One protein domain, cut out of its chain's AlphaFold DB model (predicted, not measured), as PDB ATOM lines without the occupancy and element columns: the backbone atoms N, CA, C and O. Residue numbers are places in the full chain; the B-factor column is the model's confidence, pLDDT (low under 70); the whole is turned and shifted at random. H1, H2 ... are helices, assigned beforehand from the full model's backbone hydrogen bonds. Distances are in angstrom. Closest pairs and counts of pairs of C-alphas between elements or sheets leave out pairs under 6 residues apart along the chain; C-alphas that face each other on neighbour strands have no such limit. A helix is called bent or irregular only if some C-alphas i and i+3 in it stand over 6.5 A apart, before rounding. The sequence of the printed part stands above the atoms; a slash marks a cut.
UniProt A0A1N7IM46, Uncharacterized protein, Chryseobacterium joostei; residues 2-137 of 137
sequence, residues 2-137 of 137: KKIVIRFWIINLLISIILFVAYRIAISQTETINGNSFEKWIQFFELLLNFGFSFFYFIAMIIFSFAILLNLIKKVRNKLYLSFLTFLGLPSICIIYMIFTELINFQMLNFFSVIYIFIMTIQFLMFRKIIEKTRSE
ATOM      1  N   LYS A   2     -16.376  20.494 -54.274       90.06
ATOM      2  CA  LYS A   2     -15.213  21.302 -54.727       90.06
ATOM      3  C   LYS A   2     -14.644  22.210 -53.623       90.06
ATOM      4  O   LYS A   2     -13.453  22.164 -53.346       90.06
ATOM      5  N   LYS A   3     -15.523  22.939 -52.923       91.88
ATOM      6  CA  LYS A   3     -15.169  23.832 -51.803       91.88
ATOM      7  C   LYS A   3     -14.444  23.106 -50.655       91.88
ATOM      8  O   LYS A   3     -13.537  23.671 -50.063       91.88
ATOM      9  N   ILE A   4     -14.806  21.846 -50.381       92.00
ATOM     10  CA  ILE A   4     -14.171  21.017 -49.342       92.00
ATOM     11  C   ILE A   4     -12.747  20.654 -49.769       92.00
ATOM     12  O   ILE A   4     -11.815  20.894 -49.015       92.00
ATOM     13  N   VAL A   5     -12.564  20.141 -50.992       92.50
ATOM     14  CA  VAL A   5     -11.231  19.768 -51.503       92.50
ATOM     15  C   VAL A   5     -10.295  20.979 -51.538       92.50
ATOM     16  O   VAL A   5      -9.176  20.892 -51.047       92.50
ATOM     17  N   ILE A   6     -10.774  22.124 -52.039       92.81
ATOM     18  CA  ILE A   6      -9.990  23.369 -52.085       92.81
ATOM     19  C   ILE A   6      -9.618  23.837 -50.673       92.81
ATOM     20  O   ILE A   6      -8.477  24.224 -50.446       92.81
ATOM     21  N   ARG A   7     -10.539  23.752 -49.702       94.56
ATOM     22  CA  ARG A   7     -10.246  24.081 -48.297       94.56
ATOM     23  C   ARG A   7      -9.097  23.233 -47.750       94.56
ATOM     24  O   ARG A   7      -8.196  23.774 -47.124       94.56
ATOM     25  N   PHE A   8      -9.118  21.922 -47.986       94.00
ATOM     26  CA  PHE A   8      -8.049  21.027 -47.539       94.00
ATOM     27  C   PHE A   8      -6.721  21.294 -48.253       94.00
ATOM     28  O   PHE A   8      -5.677  21.308 -47.608       94.00
ATOM     29  N   TRP A   9      -6.754  21.591 -49.550       94.88
ATOM     30  CA  TRP A   9      -5.562  21.999 -50.290       94.88
ATOM     31  C   TRP A   9      -4.925  23.277 -49.714       94.88
ATOM     32  O   TRP A   9      -3.734  23.271 -49.415       94.88
ATOM     33  N   ILE A  10      -5.719  24.325 -49.460       93.88
ATOM     34  CA  ILE A  10      -5.237  25.578 -48.847       93.88
ATOM     35  C   ILE A  10      -4.627  25.314 -47.467       93.88
ATOM     36  O   ILE A  10      -3.568  25.849 -47.153       93.88
ATOM     37  N   ILE A  11      -5.267  24.474 -46.648       94.00
ATOM     38  CA  ILE A  11      -4.739  24.115 -45.326       94.00
ATOM     39  C   ILE A  11      -3.382  23.406 -45.455       94.00
ATOM     40  O   ILE A  11      -2.467  23.762 -44.721       94.00
ATOM     41  N   ASN A  12      -3.217  22.465 -46.394       93.31
ATOM     42  CA  ASN A  12      -1.919  21.809 -46.619       93.31
ATOM     43  C   ASN A  12      -0.844  22.825 -47.046       93.31
ATOM     44  O   ASN A  12       0.267  22.831 -46.518       93.31
ATOM     45  N   LEU A  13      -1.189  23.733 -47.959       92.00
ATOM     46  CA  LEU A  13      -0.275  24.779 -48.411       92.00
ATOM     47  C   LEU A  13       0.175  25.667 -47.237       92.00
ATOM     48  O   LEU A  13       1.370  25.904 -47.071       92.00
ATOM     49  N   LEU A  14      -0.755  26.084 -46.373       93.69
ATOM     50  CA  LEU A  14      -0.440  26.847 -45.162       93.69
ATOM     51  C   LEU A  14       0.447  26.060 -44.190       93.69
ATOM     52  O   LEU A  14       1.418  26.612 -43.688       93.69
ATOM     53  N   ILE A  15       0.156  24.777 -43.952       91.94
ATOM     54  CA  ILE A  15       0.986  23.902 -43.109       91.94
ATOM     55  C   ILE A  15       2.412  23.820 -43.659       91.94
ATOM     56  O   ILE A  15       3.365  23.939 -42.895       91.94
ATOM     57  N   SER A  16       2.559  23.665 -44.976       89.56
ATOM     58  CA  SER A  16       3.865  23.581 -45.638       89.56
ATOM     59  C   SER A  16       4.677  24.867 -45.444       89.56
ATOM     60  O   SER A  16       5.864  24.807 -45.133       89.56
ATOM     61  N   ILE A  17       4.029  26.036 -45.557       90.62
ATOM     62  CA  ILE A  17       4.649  27.343 -45.277       90.62
ATOM     63  C   ILE A  17       5.043  27.459 -43.802       90.62
ATOM     64  O   ILE A  17       6.174  27.834 -43.499       90.62
ATOM     65  N   ILE A  18       4.134  27.126 -42.883       92.44
ATOM     66  CA  ILE A  18       4.376  27.224 -41.437       92.44
ATOM     67  C   ILE A  18       5.547  26.330 -41.027       92.44
ATOM     68  O   ILE A  18       6.426  26.784 -40.301       92.44
ATOM     69  N   LEU A  19       5.593  25.086 -41.511       88.88
ATOM     70  CA  LEU A  19       6.683  24.158 -41.212       88.88
ATOM     71  C   LEU A  19       8.016  24.642 -41.773       88.88
ATOM     72  O   LEU A  19       9.023  24.546 -41.080       88.88
ATOM     73  N   PHE A  20       8.028  25.202 -42.986       88.94
ATOM     74  CA  PHE A  20       9.242  25.784 -43.552       88.94
ATOM     75  C   PHE A  20       9.761  26.949 -42.702       88.94
ATOM     76  O   PHE A  20      10.935  26.970 -42.337       88.94
ATOM     77  N   VAL A  21       8.889  27.888 -42.321       88.44
ATOM     78  CA  VAL A  21       9.268  29.023 -41.462       88.44
ATOM     79  C   VAL A  21       9.748  28.539 -40.092       88.44
ATOM     80  O   VAL A  21      10.789  28.990 -39.616       88.44
ATOM     81  N   ALA A  22       9.043  27.589 -39.475       88.94
ATOM     82  CA  ALA A  22       9.418  27.025 -38.181       88.94
ATOM     83  C   ALA A  22      10.783  26.316 -38.230       88.94
ATOM     84  O   ALA A  22      11.610  26.524 -37.345       88.94
ATOM     85  N   TYR A  23      11.055  25.554 -39.292       85.00
ATOM     86  CA  TYR A  23      12.364  24.947 -39.531       85.00
ATOM     87  C   TYR A  23      13.471  26.003 -39.667       85.00
ATOM     88  O   TYR A  23      14.524  25.876 -39.044       85.00
ATOM     89  N   ARG A  24      13.232  27.082 -40.427       84.31
ATOM     90  CA  ARG A  24      14.208  28.174 -40.586       84.31
ATOM     91  C   ARG A  24      14.532  28.858 -39.259       84.31
ATOM     92  O   ARG A  24      15.698  29.144 -39.002       84.31
ATOM     93  N   ILE A  25      13.524  29.085 -38.417       84.25
ATOM     94  CA  ILE A  25      13.719  29.642 -37.073       84.25
ATOM     95  C   ILE A  25      14.541  28.672 -36.213       84.25
ATOM     96  O   ILE A  25      15.516  29.096 -35.596       84.25
ATOM     97  N   ALA A  26      14.212  27.377 -36.220       82.50
ATOM     98  CA  ALA A  26      14.928  26.364 -35.439       82.50
ATOM     99  C   ALA A  26      16.417  26.257 -35.823       82.50
ATOM    100  O   ALA A  26      17.278  26.166 -34.947       82.50
ATOM    101  N   ILE A  27      16.739  26.336 -37.118       78.25
ATOM    102  CA  ILE A  27      18.135  26.363 -37.580       78.25
ATOM    103  C   ILE A  27      18.848  27.646 -37.147       78.25
ATOM    104  O   ILE A  27      19.938  27.579 -36.589       78.25
ATOM    105  N   SER A  28      18.207  28.809 -37.294       75.50
ATOM    106  CA  SER A  28      18.835  30.084 -36.910       75.50
ATOM    107  C   SER A  28      19.214  30.173 -35.425       75.50
ATOM    108  O   SER A  28      20.102  30.935 -35.063       75.50
ATOM    109  N   GLN A  29      18.549  29.396 -34.563       73.81
ATOM    110  CA  GLN A  29      18.842  29.333 -33.128       73.81
ATOM    111  C   GLN A  29      19.973  28.357 -32.778       73.81
ATOM    112  O   GLN A  29      20.517  28.436 -31.680       73.81
ATOM    113  N   THR A  30      20.306  27.422 -33.672       69.38
ATOM    114  CA  THR A  30      21.299  26.365 -33.414       69.38
ATOM    115  C   THR A  30      22.674  26.679 -34.002       69.38
ATOM    116  O   THR A  30      23.683  26.187 -33.497       69.38
ATOM    117  N   GLU A  31      22.752  27.547 -35.008       64.94
ATOM    118  CA  GLU A  31      24.010  27.929 -35.651       64.94
ATOM    119  C   GLU A  31      24.718  29.045 -34.865       64.94
ATOM    120  O   GLU A  31      24.455  30.235 -35.035       64.94
ATOM    121  N   THR A  32      25.652  28.661 -33.992       63.78
ATOM    122  CA  THR A  32      26.591  29.604 -33.362       63.78
ATOM    123  C   THR A  32      27.928  29.558 -34.096       63.78
ATOM    124  O   THR A  32      28.598  28.528 -34.127       63.78
ATOM    125  N   ILE A  33      28.320  30.680 -34.709       64.38
ATOM    126  CA  ILE A  33      29.584  30.796 -35.455       64.38
ATOM    127  C   ILE A  33      30.734  30.959 -34.457       64.38
ATOM    128  O   ILE A  33      31.169  32.072 -34.151       64.38
ATOM    129  N   ASN A  34      31.227  29.835 -33.948       67.75
ATOM    130  CA  ASN A  34      32.411  29.766 -33.101       67.75
ATOM    131  C   ASN A  34      33.529  29.050 -33.872       67.75
ATOM    132  O   ASN A  34      33.281  28.008 -34.479       67.75
ATOM    133  N   GLY A  35      34.739  29.619 -33.871       71.38
ATOM    134  CA  GLY A  35      35.897  29.043 -34.564       71.38
ATOM    135  C   GLY A  35      36.839  30.062 -35.211       71.38
ATOM    136  O   GLY A  35      36.573  31.270 -35.229       71.38
ATOM    137  N   ASN A  36      37.949  29.566 -35.759       84.19
ATOM    138  CA  ASN A  36      38.923  30.355 -36.521       84.19
ATOM    139  C   ASN A  36      38.370  30.757 -37.901       84.19
ATOM    140  O   ASN A  36      37.405  30.179 -38.393       84.19
ATOM    141  N   SER A  37      38.989  31.737 -38.572       82.19
ATOM    142  CA  SER A  37      38.483  32.290 -39.844       82.19
ATOM    143  C   SER A  37      38.177  31.229 -40.912       82.19
ATOM    144  O   SER A  37      37.182  31.363 -41.613       82.19
ATOM    145  N   PHE A  38      38.977  30.162 -41.012       83.50
ATOM    146  CA  PHE A  38      38.739  29.052 -41.947       83.50
ATOM    147  C   PHE A  38      37.495  28.217 -41.594       83.50
ATOM    148  O   PHE A  38      36.702  27.890 -42.472       83.50
ATOM    149  N   GLU A  39      37.274  27.937 -40.309       81.81
ATOM    150  CA  GLU A  39      36.089  27.212 -39.830       81.81
ATOM    151  C   GLU A  39      34.814  28.023 -40.077       81.81
ATOM    152  O   GLU A  39      33.807  27.467 -40.506       81.81
ATOM    153  N   LYS A  40      34.878  29.352 -39.918       82.25
ATOM    154  CA  LYS A  40      33.759  30.247 -40.255       82.25
ATOM    155  C   LYS A  40      33.384  30.182 -41.738       82.25
ATOM    156  O   LYS A  40      32.200  30.219 -42.064       82.25
ATOM    157  N   TRP A  41      34.368  30.073 -42.636       82.62
ATOM    158  CA  TRP A  41      34.110  29.903 -44.070       82.62
ATOM    159  C   TRP A  41      33.415  28.571 -44.367       82.62
ATOM    160  O   TRP A  41      32.443  28.557 -45.117       82.62
ATOM    161  N   ILE A  42      33.864  27.470 -43.758       82.12
ATOM    162  CA  ILE A  42      33.229  26.151 -43.919       82.12
ATOM    163  C   ILE A  42      31.791  26.165 -43.384       82.12
ATOM    164  O   ILE A  42      30.877  25.776 -44.107       82.12
ATOM    165  N   GLN A  43      31.574  26.694 -42.177       77.50
ATOM    166  CA  GLN A  43      30.240  26.828 -41.578       77.50
ATOM    167  C   GLN A  43      29.296  27.664 -42.460       77.50
ATOM    168  O   GLN A  43      28.115  27.350 -42.585       77.50
ATOM    169  N   PHE A  44      29.807  28.704 -43.132       80.69
ATOM    170  CA  PHE A  44      29.016  29.485 -44.086       80.69
ATOM    171  C   PHE A  44      28.600  28.674 -45.327       80.69
ATOM    172  O   PHE A  44      27.469  28.803 -45.796       80.69
ATOM    173  N   PHE A  45      29.477  27.816 -45.858       80.31
ATOM    174  CA  PHE A  45      29.117  26.921 -46.964       80.31
ATOM    175  C   PHE A  45      28.099  25.856 -46.541       80.31
ATOM    176  O   PHE A  45      27.170  25.577 -47.301       80.31
ATOM    177  N   GLU A  46      28.222  25.303 -45.333       77.19
ATOM    178  CA  GLU A  46      27.234  24.373 -44.768       77.19
ATOM    179  C   GLU A  46      25.863  25.041 -44.610       77.19
ATOM    180  O   GLU A  46      24.859  24.503 -45.076       77.19
ATOM    181  N   LEU A  47      25.822  26.262 -44.065       77.56
ATOM    182  CA  LEU A  47      24.612  27.084 -43.992       77.56
ATOM    183  C   LEU A  47      23.963  27.257 -45.374       77.56
ATOM    184  O   LEU A  47      22.747  27.102 -45.524       77.56
ATOM    185  N   LEU A  48      24.764  27.594 -46.391       80.50
ATOM    186  CA  LEU A  48      24.284  27.824 -47.753       80.50
ATOM    187  C   LEU A  48      23.694  26.543 -48.367       80.50
ATOM    188  O   LEU A  48      22.626  26.587 -48.983       80.50
ATOM    189  N   LEU A  49      24.355  25.399 -48.173       79.38
ATOM    190  CA  LEU A  49      23.862  24.094 -48.620       79.38
ATOM    191  C   LEU A  49      22.559  23.718 -47.905       79.38
ATOM    192  O   LEU A  49      21.589  23.345 -48.569       79.38
ATOM    193  N   ASN A  50      22.492  23.895 -46.583       77.81
ATOM    194  CA  ASN A  50      21.287  23.662 -45.783       77.81
ATOM    195  C   ASN A  50      20.126  24.545 -46.266       77.81
ATOM    196  O   ASN A  50      18.986  24.088 -46.401       77.81
ATOM    197  N   PHE A  51      20.415  25.810 -46.583       78.94
ATOM    198  CA  PHE A  51      19.444  26.730 -47.166       78.94
ATOM    199  C   PHE A  51      18.920  26.206 -48.505       78.94
ATOM    200  O   PHE A  51      17.707  26.083 -48.673       78.94
ATOM    201  N   GLY A  52      19.817  25.834 -49.423       82.06
ATOM    202  CA  GLY A  52      19.458  25.287 -50.729       82.06
ATOM    203  C   GLY A  52      18.567  24.049 -50.618       82.06
ATOM    204  O   GLY A  52      17.468  24.031 -51.171       82.06
ATOM    205  N   PHE A  53      18.987  23.044 -49.846       78.69
ATOM    206  CA  PHE A  53      18.222  21.808 -49.652       78.69
ATOM    207  C   PHE A  53      16.846  22.054 -49.030       78.69
ATOM    208  O   PHE A  53      15.841  21.544 -49.530       78.69
ATOM    209  N   SER A  54      16.775  22.869 -47.975       80.19
ATOM    210  CA  SER A  54      15.497  23.186 -47.328       80.19
ATOM    211  C   SER A  54      14.536  23.940 -48.248       80.19
ATOM    212  O   SER A  54      13.327  23.710 -48.205       80.19
ATOM    213  N   PHE A  55      15.063  24.790 -49.131       85.31
ATOM    214  CA  PHE A  55      14.267  25.499 -50.124       85.31
ATOM    215  C   PHE A  55      13.746  24.562 -51.221       85.31
ATOM    216  O   PHE A  55      12.563  24.616 -51.561       85.31
ATOM    217  N   PHE A  56      14.581  23.645 -51.723       85.06
ATOM    218  CA  PHE A  56      14.133  22.601 -52.649       85.06
ATOM    219  C   PHE A  56      13.043  21.722 -52.032       85.06
ATOM    220  O   PHE A  56      12.034  21.450 -52.683       85.06
ATOM    221  N   TYR A  57      13.202  21.330 -50.767       81.62
ATOM    222  CA  TYR A  57      12.181  20.576 -50.047       81.62
ATOM    223  C   TYR A  57      10.863  21.349 -49.931       81.62
ATOM    224  O   TYR A  57       9.790  20.799 -50.175       81.62
ATOM    225  N   PHE A  58      10.927  22.644 -49.626       86.19
ATOM    226  CA  PHE A  58       9.746  23.498 -49.567       86.19
ATOM    227  C   PHE A  58       9.023  23.603 -50.916       86.19
ATOM    228  O   PHE A  58       7.802  23.435 -50.975       86.19
ATOM    229  N   ILE A  59       9.763  23.809 -52.008       87.81
ATOM    230  CA  ILE A  59       9.198  23.815 -53.364       87.81
ATOM    231  C   ILE A  59       8.529  22.472 -53.666       87.81
ATOM    232  O   ILE A  59       7.403  22.449 -54.169       87.81
ATOM    233  N   ALA A  60       9.184  21.360 -53.325       84.88
ATOM    234  CA  ALA A  60       8.624  20.029 -53.499       84.88
ATOM    235  C   ALA A  60       7.292  19.884 -52.742       84.88
ATOM    236  O   ALA A  60       6.295  19.487 -53.343       84.88
ATOM    237  N   MET A  61       7.222  20.295 -51.469       84.81
ATOM    238  CA  MET A  61       5.972  20.280 -50.694       84.81
ATOM    239  C   MET A  61       4.862  21.116 -51.348       84.81
ATOM    240  O   MET A  61       3.720  20.657 -51.435       84.81
ATOM    241  N   ILE A  62       5.174  22.309 -51.871       87.81
ATOM    242  CA  ILE A  62       4.190  23.142 -52.581       87.81
ATOM    243  C   ILE A  62       3.669  22.424 -53.825       87.81
ATOM    244  O   ILE A  62       2.453  22.309 -53.993       87.81
ATOM    245  N   ILE A  63       4.563  21.930 -54.686       87.00
ATOM    246  CA  ILE A  63       4.189  21.225 -55.920       87.00
ATOM    247  C   ILE A  63       3.336  19.998 -55.580       87.00
ATOM    248  O   ILE A  63       2.302  19.760 -56.203       87.00
ATOM    249  N   PHE A  64       3.708  19.249 -54.546       83.75
ATOM    250  CA  PHE A  64       2.983  18.048 -54.150       83.75
ATOM    251  C   PHE A  64       1.667  18.328 -53.436       83.75
ATOM    252  O   PHE A  64       0.759  17.501 -53.517       83.75
ATOM    253  N   SER A  65       1.482  19.510 -52.845       87.88
ATOM    254  CA  SER A  65       0.179  19.911 -52.312       87.88
ATOM    255  C   SER A  65      -0.921  19.835 -53.381       87.88
ATOM    256  O   SER A  65      -2.045  19.430 -53.074       87.88
ATOM    257  N   PHE A  66      -0.600  20.116 -54.653       90.25
ATOM    258  CA  PHE A  66      -1.549  20.031 -55.768       90.25
ATOM    259  C   PHE A  66      -2.108  18.619 -55.975       90.25
ATOM    260  O   PHE A  66      -3.215  18.485 -56.500       90.25
ATOM    261  N   ALA A  67      -1.427  17.567 -55.506       91.06
ATOM    262  CA  ALA A  67      -1.952  16.205 -55.551       91.06
ATOM    263  C   ALA A  67      -3.299  16.084 -54.818       91.06
ATOM    264  O   ALA A  67      -4.174  15.349 -55.273       91.06
ATOM    265  N   ILE A  68      -3.539  16.872 -53.759       92.00
ATOM    266  CA  ILE A  68      -4.831  16.908 -53.049       92.00
ATOM    267  C   ILE A  68      -5.977  17.276 -53.995       92.00
ATOM    268  O   ILE A  68      -7.080  16.731 -53.866       92.00
ATOM    269  N   LEU A  69      -5.732  18.149 -54.979       93.25
ATOM    270  CA  LEU A  69      -6.741  18.564 -55.955       93.25
ATOM    271  C   LEU A  69      -7.207  17.405 -56.847       93.25
ATOM    272  O   LEU A  69      -8.316  17.471 -57.377       93.25
ATOM    273  N   LEU A  70      -6.461  16.298 -56.942       92.69
ATOM    274  CA  LEU A  70      -6.928  15.085 -57.622       92.69
ATOM    275  C   LEU A  70      -8.199  14.508 -56.971       92.69
ATOM    276  O   LEU A  70      -8.998  13.867 -57.654       92.69
ATOM    277  N   ASN A  71      -8.482  14.817 -55.697       92.00
ATOM    278  CA  ASN A  71      -9.758  14.471 -55.054       92.00
ATOM    279  C   ASN A  71     -10.974  15.242 -55.606       92.00
ATOM    280  O   ASN A  71     -12.120  14.945 -55.241       92.00
ATOM    281  N   LEU A  72     -10.779  16.219 -56.500       91.38
ATOM    282  CA  LEU A  72     -11.874  16.778 -57.298       91.38
ATOM    283  C   LEU A  72     -12.484  15.707 -58.219       91.38
ATOM    284  O   LEU A  72     -13.691  15.732 -58.481       91.38
ATOM    285  N   ILE A  73     -11.685  14.721 -58.639       93.25
ATOM    286  CA  ILE A  73     -12.114  13.586 -59.453       93.25
ATOM    287  C   ILE A  73     -12.842  12.573 -58.560       93.25
ATOM    288  O   ILE A  73     -12.269  11.997 -57.634       93.25
ATOM    289  N   LYS A  74     -14.118  12.289 -58.868       90.12
ATOM    290  CA  LYS A  74     -14.959  11.366 -58.075       90.12
ATOM    291  C   LYS A  74     -14.325   9.972 -57.910       90.12
ATOM    292  O   LYS A  74     -14.411   9.399 -56.829       90.12
ATOM    293  N   LYS A  75     -13.673   9.445 -58.959       91.12
ATOM    294  CA  LYS A  75     -13.008   8.125 -58.950       91.12
ATOM    295  C   LYS A  75     -11.861   8.048 -57.933       91.12
ATOM    296  O   LYS A  75     -11.735   7.033 -57.257       91.12
ATOM    297  N   VAL A  76     -11.066   9.115 -57.821       90.00
ATOM    298  CA  VAL A  76      -9.946   9.219 -56.871       90.00
ATOM    299  C   VAL A  76     -10.489   9.333 -55.454       90.00
ATOM    300  O   VAL A  76     -10.187   8.502 -54.607       90.00
ATOM    301  N   ARG A  77     -11.384  10.299 -55.225       91.19
ATOM    302  CA  ARG A  77     -11.961  10.584 -53.905       91.19
ATOM    303  C   ARG A  77     -12.679   9.392 -53.273       91.19
ATOM    304  O   ARG A  77     -12.619   9.193 -52.063       91.19
ATOM    305  N   ASN A  78     -13.421   8.632 -54.074       88.62
ATOM    306  CA  ASN A  78     -14.235   7.545 -53.544       88.62
ATOM    307  C   ASN A  78     -13.388   6.325 -53.152       88.62
ATOM    308  O   ASN A  78     -13.798   5.570 -52.271       88.62
ATOM    309  N   LYS A  79     -12.208   6.145 -53.761       92.56
ATOM    310  CA  LYS A  79     -11.272   5.075 -53.411       92.56
ATOM    311  C   LYS A  79     -10.373   5.529 -52.262       92.56
ATOM    312  O   LYS A  79      -9.600   6.468 -52.420       92.56
ATOM    313  N   LEU A  80     -10.445   4.827 -51.129       89.25
ATOM    314  CA  LEU A  80      -9.680   5.157 -49.920       89.25
ATOM    315  C   LEU A  80      -8.180   5.250 -50.209       89.25
ATOM    316  O   LEU A  80      -7.574   6.268 -49.904       89.25
ATOM    317  N   TYR A  81      -7.619   4.236 -50.871       90.38
ATOM    318  CA  TYR A  81      -6.191   4.179 -51.183       90.38
ATOM    319  C   TYR A  81      -5.723   5.327 -52.089       90.38
ATOM    320  O   TYR A  81      -4.715   5.962 -51.805       90.38
ATOM    321  N   LEU A  82      -6.474   5.645 -53.152       89.38
ATOM    322  CA  LEU A  82      -6.105   6.739 -54.058       89.38
ATOM    323  C   LEU A  82      -6.192   8.090 -53.356       89.38
ATOM    324  O   LEU A  82      -5.294   8.911 -53.496       89.38
ATOM    325  N   SER A  83      -7.257   8.311 -52.585       91.12
ATOM    326  CA  SER A  83      -7.399   9.527 -51.792       91.12
ATOM    327  C   SER A  83      -6.275   9.643 -50.759       91.12
ATOM    328  O   SER A  83      -5.634  10.681 -50.684       91.12
ATOM    329  N   PHE A  84      -5.931   8.573 -50.048       92.00
ATOM    330  CA  PHE A  84      -4.794   8.553 -49.126       92.00
ATOM    331  C   PHE A  84      -3.474   8.922 -49.818       92.00
ATOM    332  O   PHE A  84      -2.743   9.788 -49.339       92.00
ATOM    333  N   LEU A  85      -3.214   8.348 -50.998       90.50
ATOM    334  CA  LEU A  85      -1.998   8.604 -51.773       90.50
ATOM    335  C   LEU A  85      -1.832  10.090 -52.134       90.50
ATOM    336  O   LEU A  85      -0.716  10.596 -52.158       90.50
ATOM    337  N   THR A  86      -2.934  10.810 -52.363       91.88
ATOM    338  CA  THR A  86      -2.886  12.254 -52.659       91.88
ATOM    339  C   THR A  86      -2.516  13.132 -51.464       91.88
ATOM    340  O   THR A  86      -2.088  14.264 -51.669       91.88
ATOM    341  N   PHE A  87      -2.687  12.635 -50.235       90.19
ATOM    342  CA  PHE A  87      -2.291  13.345 -49.015       90.19
ATOM    343  C   PHE A  87      -0.907  12.913 -48.530       90.19
ATOM    344  O   PHE A  87      -0.157  13.755 -48.057       90.19
ATOM    345  N   LEU A  88      -0.568  11.626 -48.637       87.69
ATOM    346  CA  LEU A  88       0.623  11.051 -47.999       87.69
ATOM    347  C   LEU A  88       1.643  10.456 -48.957       87.69
ATOM    348  O   LEU A  88       2.825  10.459 -48.638       87.69
ATOM    349  N   GLY A  89       1.232   9.987 -50.135       79.19
ATOM    350  CA  GLY A  89       2.126   9.240 -51.023       79.19
ATOM    351  C   GLY A  89       3.374  10.025 -51.417       79.19
ATOM    352  O   GLY A  89       4.477   9.496 -51.389       79.19
ATOM    353  N   LEU A  90       3.205  11.307 -51.726       72.31
ATOM    354  CA  LEU A  90       4.302  12.184 -52.127       72.31
ATOM    355  C   LEU A  90       5.156  12.689 -50.953       72.31
ATOM    356  O   LEU A  90       6.376  12.549 -51.037       72.31
ATOM    357  N   PRO A  91       4.573  13.174 -49.836       77.56
ATOM    358  CA  PRO A  91       5.339  13.456 -48.620       77.56
ATOM    359  C   PRO A  91       6.204  12.275 -48.163       77.56
ATOM    360  O   PRO A  91       7.364  12.459 -47.800       77.56
ATOM    361  N   SER A  92       5.679  11.049 -48.250       78.69
ATOM    362  CA  SER A  92       6.430   9.839 -47.920       78.69
ATOM    363  C   SER A  92       7.609   9.591 -48.864       78.69
ATOM    364  O   SER A  92       8.686   9.251 -48.385       78.69
ATOM    365  N   ILE A  93       7.454   9.800 -50.178       80.50
ATOM    366  CA  ILE A  93       8.562   9.656 -51.142       80.50
ATOM    367  C   ILE A  93       9.680  10.662 -50.847       80.50
ATOM    368  O   ILE A  93      10.850  10.281 -50.847       80.50
ATOM    369  N   CYS A  94       9.338  11.921 -50.551       74.25
ATOM    370  CA  CYS A  94      10.329  12.935 -50.184       74.25
ATOM    371  C   CYS A  94      11.132  12.539 -48.942       74.25
ATOM    372  O   CYS A  94      12.345  12.715 -48.925       74.25
ATOM    373  N   ILE A  95      10.473  11.977 -47.930       72.81
ATOM    374  CA  ILE A  95      11.133  11.552 -46.689       72.81
ATOM    375  C   ILE A  95      12.010  10.331 -46.906       72.81
ATOM    376  O   ILE A  95      13.126  10.295 -46.405       72.81
ATOM    377  N   ILE A  96      11.545   9.356 -47.688       78.62
ATOM    378  CA  ILE A  96      12.369   8.203 -48.058       78.62
ATOM    379  C   ILE A  96      13.637   8.693 -48.762       78.62
ATOM    380  O   ILE A  96      14.732   8.291 -48.383       78.62
ATOM    381  N   TYR A  97      13.506   9.606 -49.730       77.38
ATOM    382  CA  TYR A  97      14.660  10.201 -50.401       77.38
ATOM    383  C   TYR A  97      15.598  10.900 -49.409       77.38
ATOM    384  O   TYR A  97      16.793  10.628 -49.436       77.38
ATOM    385  N   MET A  98      15.060  11.723 -48.501       70.69
ATOM    386  CA  MET A  98      15.851  12.398 -47.468       70.69
ATOM    387  C   MET A  98      16.656  11.416 -46.622       70.69
ATOM    388  O   MET A  98      17.870  11.570 -46.563       70.69
ATOM    389  N   ILE A  99      16.008  10.374 -46.086       70.81
ATOM    390  CA  ILE A  99      16.648   9.325 -45.277       70.81
ATOM    391  C   ILE A  99      17.779   8.639 -46.053       70.81
ATOM    392  O   ILE A  99      18.855   8.412 -45.512       70.81
ATOM    393  N   PHE A 100      17.574   8.330 -47.337       70.88
ATOM    394  CA  PHE A 100      18.626   7.733 -48.171       70.88
ATOM    395  C   PHE A 100      19.790   8.693 -48.443       70.88
ATOM    396  O   PHE A 100      20.928   8.252 -48.588       70.88
ATOM    397  N   THR A 101      19.516   9.995 -48.519       68.19
ATOM    398  CA  THR A 101      20.525  11.036 -48.746       68.19
ATOM    399  C   THR A 101      21.173  11.580 -47.471       68.19
ATOM    400  O   THR A 101      22.011  12.472 -47.582       68.19
ATOM    401  N   GLU A 102      20.860  11.041 -46.283       58.44
ATOM    402  CA  GLU A 102      21.482  11.370 -44.981       58.44
ATOM    403  C   GLU A 102      22.971  10.967 -44.873       58.44
ATOM    404  O   GLU A 102      23.464  10.543 -43.832       58.44
ATOM    405  N   LEU A 103      23.751  11.174 -45.934       49.31
ATOM    406  CA  LEU A 103      25.207  11.233 -45.862       49.31
ATOM    407  C   LEU A 103      25.695  12.500 -45.114       49.31
ATOM    408  O   LEU A 103      26.890  12.647 -44.880       49.31
ATOM    409  N   ILE A 104      24.793  13.431 -44.766       53.28
ATOM    410  CA  ILE A 104      25.081  14.733 -44.145       53.28
ATOM    411  C   ILE A 104      24.057  14.964 -43.011       53.28
ATOM    412  O   ILE A 104      22.860  14.803 -43.222       53.28
ATOM    413  N   ASN A 105      24.513  15.294 -41.798       57.34
ATOM    414  CA  ASN A 105      23.741  15.389 -40.541       57.34
ATOM    415  C   ASN A 105      22.526  16.360 -40.571       57.34
ATOM    416  O   ASN A 105      22.581  17.456 -40.016       57.34
ATOM    417  N   PHE A 106      21.384  15.955 -41.132       64.25
ATOM    418  CA  PHE A 106      20.163  16.779 -41.235       64.25
ATOM    419  C   PHE A 106      19.071  16.447 -40.196       64.25
ATOM    420  O   PHE A 106      17.874  16.519 -40.483       64.25
ATOM    421  N   GLN A 107      19.457  16.145 -38.953       70.00
ATOM    422  CA  GLN A 107      18.547  15.660 -37.896       70.00
ATOM    423  C   GLN A 107      17.291  16.533 -37.683       70.00
ATOM    424  O   GLN A 107      16.188  16.008 -37.514       70.00
ATOM    425  N   MET A 108      17.421  17.865 -37.751       73.00
ATOM    426  CA  MET A 108      16.283  18.784 -37.612       73.00
ATOM    427  C   MET A 108      15.294  18.698 -38.782       73.00
ATOM    428  O   MET A 108      14.084  18.738 -38.569       73.00
ATOM    429  N   LEU A 109      15.773  18.552 -40.020       74.75
ATOM    430  CA  LEU A 109      14.903  18.485 -41.201       74.75
ATOM    431  C   LEU A 109      14.034  17.220 -41.172       74.75
ATOM    432  O   LEU A 109      12.842  17.273 -41.486       74.75
ATOM    433  N   ASN A 110      14.599  16.108 -40.705       76.50
ATOM    434  CA  ASN A 110      13.883  14.845 -40.542       76.50
ATOM    435  C   ASN A 110      12.745  14.960 -39.533       76.50
ATOM    436  O   ASN A 110      11.633  14.508 -39.800       76.50
ATOM    437  N   PHE A 111      12.995  15.625 -38.402       82.19
ATOM    438  CA  PHE A 111      11.977  15.857 -37.383       82.19
ATOM    439  C   PHE A 111      10.776  16.638 -37.940       82.19
ATOM    440  O   PHE A 111       9.630  16.200 -37.808       82.19
ATOM    441  N   PHE A 112      11.025  17.748 -38.647       83.50
ATOM    442  CA  PHE A 112       9.961  18.530 -39.293       83.50
ATOM    443  C   PHE A 112       9.212  17.737 -40.368       83.50
ATOM    444  O   PHE A 112       8.003  17.909 -40.547       83.50
ATOM    445  N   SER A 113       9.899  16.828 -41.052       83.12
ATOM    446  CA  SER A 113       9.293  15.985 -42.078       83.12
ATOM    447  C   SER A 113       8.386  14.899 -41.480       83.12
ATOM    448  O   SER A 113       7.281  14.666 -41.975       83.12
ATOM    449  N   VAL A 114       8.771  14.298 -40.350       85.81
ATOM    450  CA  VAL A 114       7.902  13.378 -39.590       85.81
ATOM    451  C   VAL A 114       6.647  14.098 -39.091       85.81
ATOM    452  O   VAL A 114       5.536  13.583 -39.250       85.81
ATOM    453  N   ILE A 115       6.797  15.316 -38.554       89.38
ATOM    454  CA  ILE A 115       5.658  16.159 -38.159       89.38
ATOM    455  C   ILE A 115       4.734  16.402 -39.353       89.38
ATOM    456  O   ILE A 115       3.514  16.286 -39.219       89.38
ATOM    457  N   TYR A 116       5.294  16.696 -40.527       88.62
ATOM    458  CA  TYR A 116       4.504  16.911 -41.733       88.62
ATOM    459  C   TYR A 116       3.645  15.689 -42.086       88.62
ATOM    460  O   TYR A 116       2.432  15.832 -42.235       88.62
ATOM    461  N   ILE A 117       4.219  14.477 -42.130       89.38
ATOM    462  CA  ILE A 117       3.457  13.232 -42.359       89.38
ATOM    463  C   ILE A 117       2.330  13.072 -41.341       89.38
ATOM    464  O   ILE A 117       1.204  12.712 -41.703       89.38
ATOM    465  N   PHE A 118       2.617  13.325 -40.065       91.56
ATOM    466  CA  PHE A 118       1.623  13.184 -39.011       91.56
ATOM    467  C   PHE A 118       0.434  14.127 -39.240       91.56
ATOM    468  O   PHE A 118      -0.722  13.693 -39.236       91.56
ATOM    469  N   ILE A 119       0.712  15.396 -39.552       92.12
ATOM    470  CA  ILE A 119      -0.322  16.382 -39.877       92.12
ATOM    471  C   ILE A 119      -1.098  15.968 -41.137       92.12
ATOM    472  O   ILE A 119      -2.329  16.017 -41.132       92.12
ATOM    473  N   MET A 120      -0.419  15.499 -42.189       91.69
ATOM    474  CA  MET A 120      -1.060  15.029 -43.425       91.69
ATOM    475  C   MET A 120      -1.978  13.826 -43.189       91.69
ATOM    476  O   MET A 120      -3.055  13.734 -43.785       91.69
ATOM    477  N   THR A 121      -1.605  12.940 -42.269       92.56
ATOM    478  CA  THR A 121      -2.431  11.802 -41.851       92.56
ATOM    479  C   THR A 121      -3.701  12.271 -41.153       92.56
ATOM    480  O   THR A 121      -4.800  11.859 -41.529       92.56
ATOM    481  N   ILE A 122      -3.583  13.184 -40.185       94.00
ATOM    482  CA  ILE A 122      -4.747  13.782 -39.511       94.00
ATOM    483  C   ILE A 122      -5.651  14.471 -40.533       94.00
ATOM    484  O   ILE A 122      -6.870  14.277 -40.531       94.00
ATOM    485  N   GLN A 123      -5.056  15.243 -41.441       94.06
ATOM    486  CA  GLN A 123      -5.776  15.977 -42.465       94.06
ATOM    487  C   GLN A 123      -6.569  15.037 -43.387       94.06
ATOM    488  O   GLN A 123      -7.745  15.294 -43.663       94.06
ATOM    489  N   PHE A 124      -5.968  13.920 -43.805       94.69
ATOM    490  CA  PHE A 124      -6.645  12.876 -44.571       94.69
ATOM    491  C   PHE A 124      -7.824  12.264 -43.799       94.69
ATOM    492  O   PHE A 124      -8.926  12.144 -44.343       94.69
ATOM    493  N   LEU A 125      -7.633  11.913 -42.524       93.81
ATOM    494  CA  LEU A 125      -8.694  11.334 -41.694       93.81
ATOM    495  C   LEU A 125      -9.876  12.301 -41.534       93.81
ATOM    496  O   LEU A 125     -11.035  11.898 -41.657       93.81
ATOM    497  N   MET A 126      -9.602  13.590 -41.315       94.50
ATOM    498  CA  MET A 126     -10.634  14.629 -41.255       94.50
ATOM    499  C   MET A 126     -11.367  14.784 -42.591       94.50
ATOM    500  O   MET A 126     -12.597  14.861 -42.619       94.50
ATOM    501  N   PHE A 127     -10.628  14.800 -43.704       93.75
ATOM    502  CA  PHE A 127     -11.199  14.866 -45.047       93.75
ATOM    503  C   PHE A 127     -12.141  13.690 -45.310       93.75
ATOM    504  O   PHE A 127     -13.247  13.876 -45.829       93.75
ATOM    505  N   ARG A 128     -11.741  12.488 -44.887       92.81
ATOM    506  CA  ARG A 128     -12.535  11.276 -45.057       92.81
ATOM    507  C   ARG A 128     -13.838  11.319 -44.265       92.81
ATOM    508  O   ARG A 128     -14.894  11.096 -44.854       92.81
ATOM    509  N   LYS A 129     -13.769  11.694 -42.983       92.06
ATOM    510  CA  LYS A 129     -14.956  11.868 -42.128       92.06
ATOM    511  C   LYS A 129     -15.963  12.843 -42.742       92.06
ATOM    512  O   LYS A 129     -17.162  12.576 -42.743       92.06
ATOM    513  N   ILE A 130     -15.486  13.957 -43.304       92.12
ATOM    514  CA  ILE A 130     -16.359  14.947 -43.951       92.12
ATOM    515  C   ILE A 130     -17.015  14.375 -45.214       92.12
ATOM    516  O   ILE A 130     -18.212  14.564 -45.404       92.12
ATOM    517  N   ILE A 131     -16.271  13.661 -46.067       89.56
ATOM    518  CA  ILE A 131     -16.845  13.057 -47.281       89.56
ATOM    519  C   ILE A 131     -17.923  12.029 -46.946       89.56
ATOM    520  O   ILE A 131     -18.936  11.979 -47.642       89.56
ATOM    521  N   GLU A 132     -17.693  11.198 -45.933       89.38
ATOM    522  CA  GLU A 132     -18.650  10.171 -45.519       89.38
ATOM    523  C   GLU A 132     -19.939  10.802 -44.999       89.38
ATOM    524  O   GLU A 132     -21.012  10.426 -45.463       89.38
ATOM    525  N   LYS A 133     -19.834  11.847 -44.167       89.00
ATOM    526  CA  LYS A 133     -20.996  12.612 -43.699       89.00
ATOM    527  C   LYS A 133     -21.790  13.244 -44.851       89.00
ATOM    528  O   LYS A 133     -23.004  13.119 -44.898       89.00
ATOM    529  N   THR A 134     -21.117  13.872 -45.817       85.44
ATOM    530  CA  THR A 134     -21.784  14.482 -46.988       85.44
ATOM    531  C   THR A 134     -22.343  13.448 -47.981       85.44
ATOM    532  O   THR A 134     -22.973  13.829 -48.958       85.44
ATOM    533  N   ARG A 135     -22.065  12.149 -47.808       78.50
ATOM    534  CA  ARG A 135     -22.640  11.073 -48.634       78.50
ATOM    535  C   ARG A 135     -23.886  10.450 -47.998       78.50
ATOM    536  O   ARG A 135     -24.685   9.872 -48.726       78.50
ATOM    537  N   SER A 136     -23.991  10.491 -46.671       70.25
ATOM    538  CA  SER A 136     -25.151   9.998 -45.916       70.25
ATOM    539  C   SER A 136     -26.309  10.998 -45.837       70.25
ATOM    540  O   SER A 136     -27.394  10.611 -45.418       70.25
ATOM    541  N   GLU A 137     -26.057  12.257 -46.202       58.97
ATOM    542  CA  GLU A 137     -27.047  13.326 -46.415       58.97
ATOM    543  C   GLU A 137     -27.483  13.359 -47.888       58.97
ATOM    544  O   GLU A 137     -28.692  13.554 -48.137       58.97
TER     545      GLU A 137
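AT A GLANCE: This is residues 2 to 137 of the 137 residues of an uncharacterized protein of Chryseobacterium joostei (UniProt A0A1N7IM46). Long helices H1, H2 and H5 and arm H4b run up and down in a rod-shaped bundle, with H3 and arm H4a at one end. The printed part has 136 residues and five named helices: all helix. It is loose, radius of gyration of the C-alphas 18.2 A, spanning 69 by 25 by 19 A.

IN THESE COORDINATES: H1, residues 2 to 30, 42.6 A, begins at C-alpha 2, (-15.213, 21.302, -54.727). H2 is residues 37 to 72, 55.5 A; H3, 74 to 78. H4, residues 80 to 100, one helix by its hydrogen bonds, is bent, C-alphas 87 and 90 being 7.4 A apart: arms H4a, 80 to 87, and H4b, 90 to 100. H5, residues 107 to 136, 44.8 A, ends at (-25.151, 9.998, -45.916).

HOW THE PARTS SIT: Hairpin H1 and H2 touch, closest C-alphas Trp 9 and Ile 68, 5.8 A, at a shallow tilt of 10 degrees. H1 touches H5, closest C-alphas Leu 19 and Phe 112, 6.8 A. Every O i to N i+4 pair is within hydrogen-bond range in H3, H4b and H5; H1 has 24 of 25, H2 25 of 32, H4a 3 of 4.

THE WHOLE: The printed part has no cut. Residues 30 to 34, 101 to 106 and 137 have pLDDT under 70.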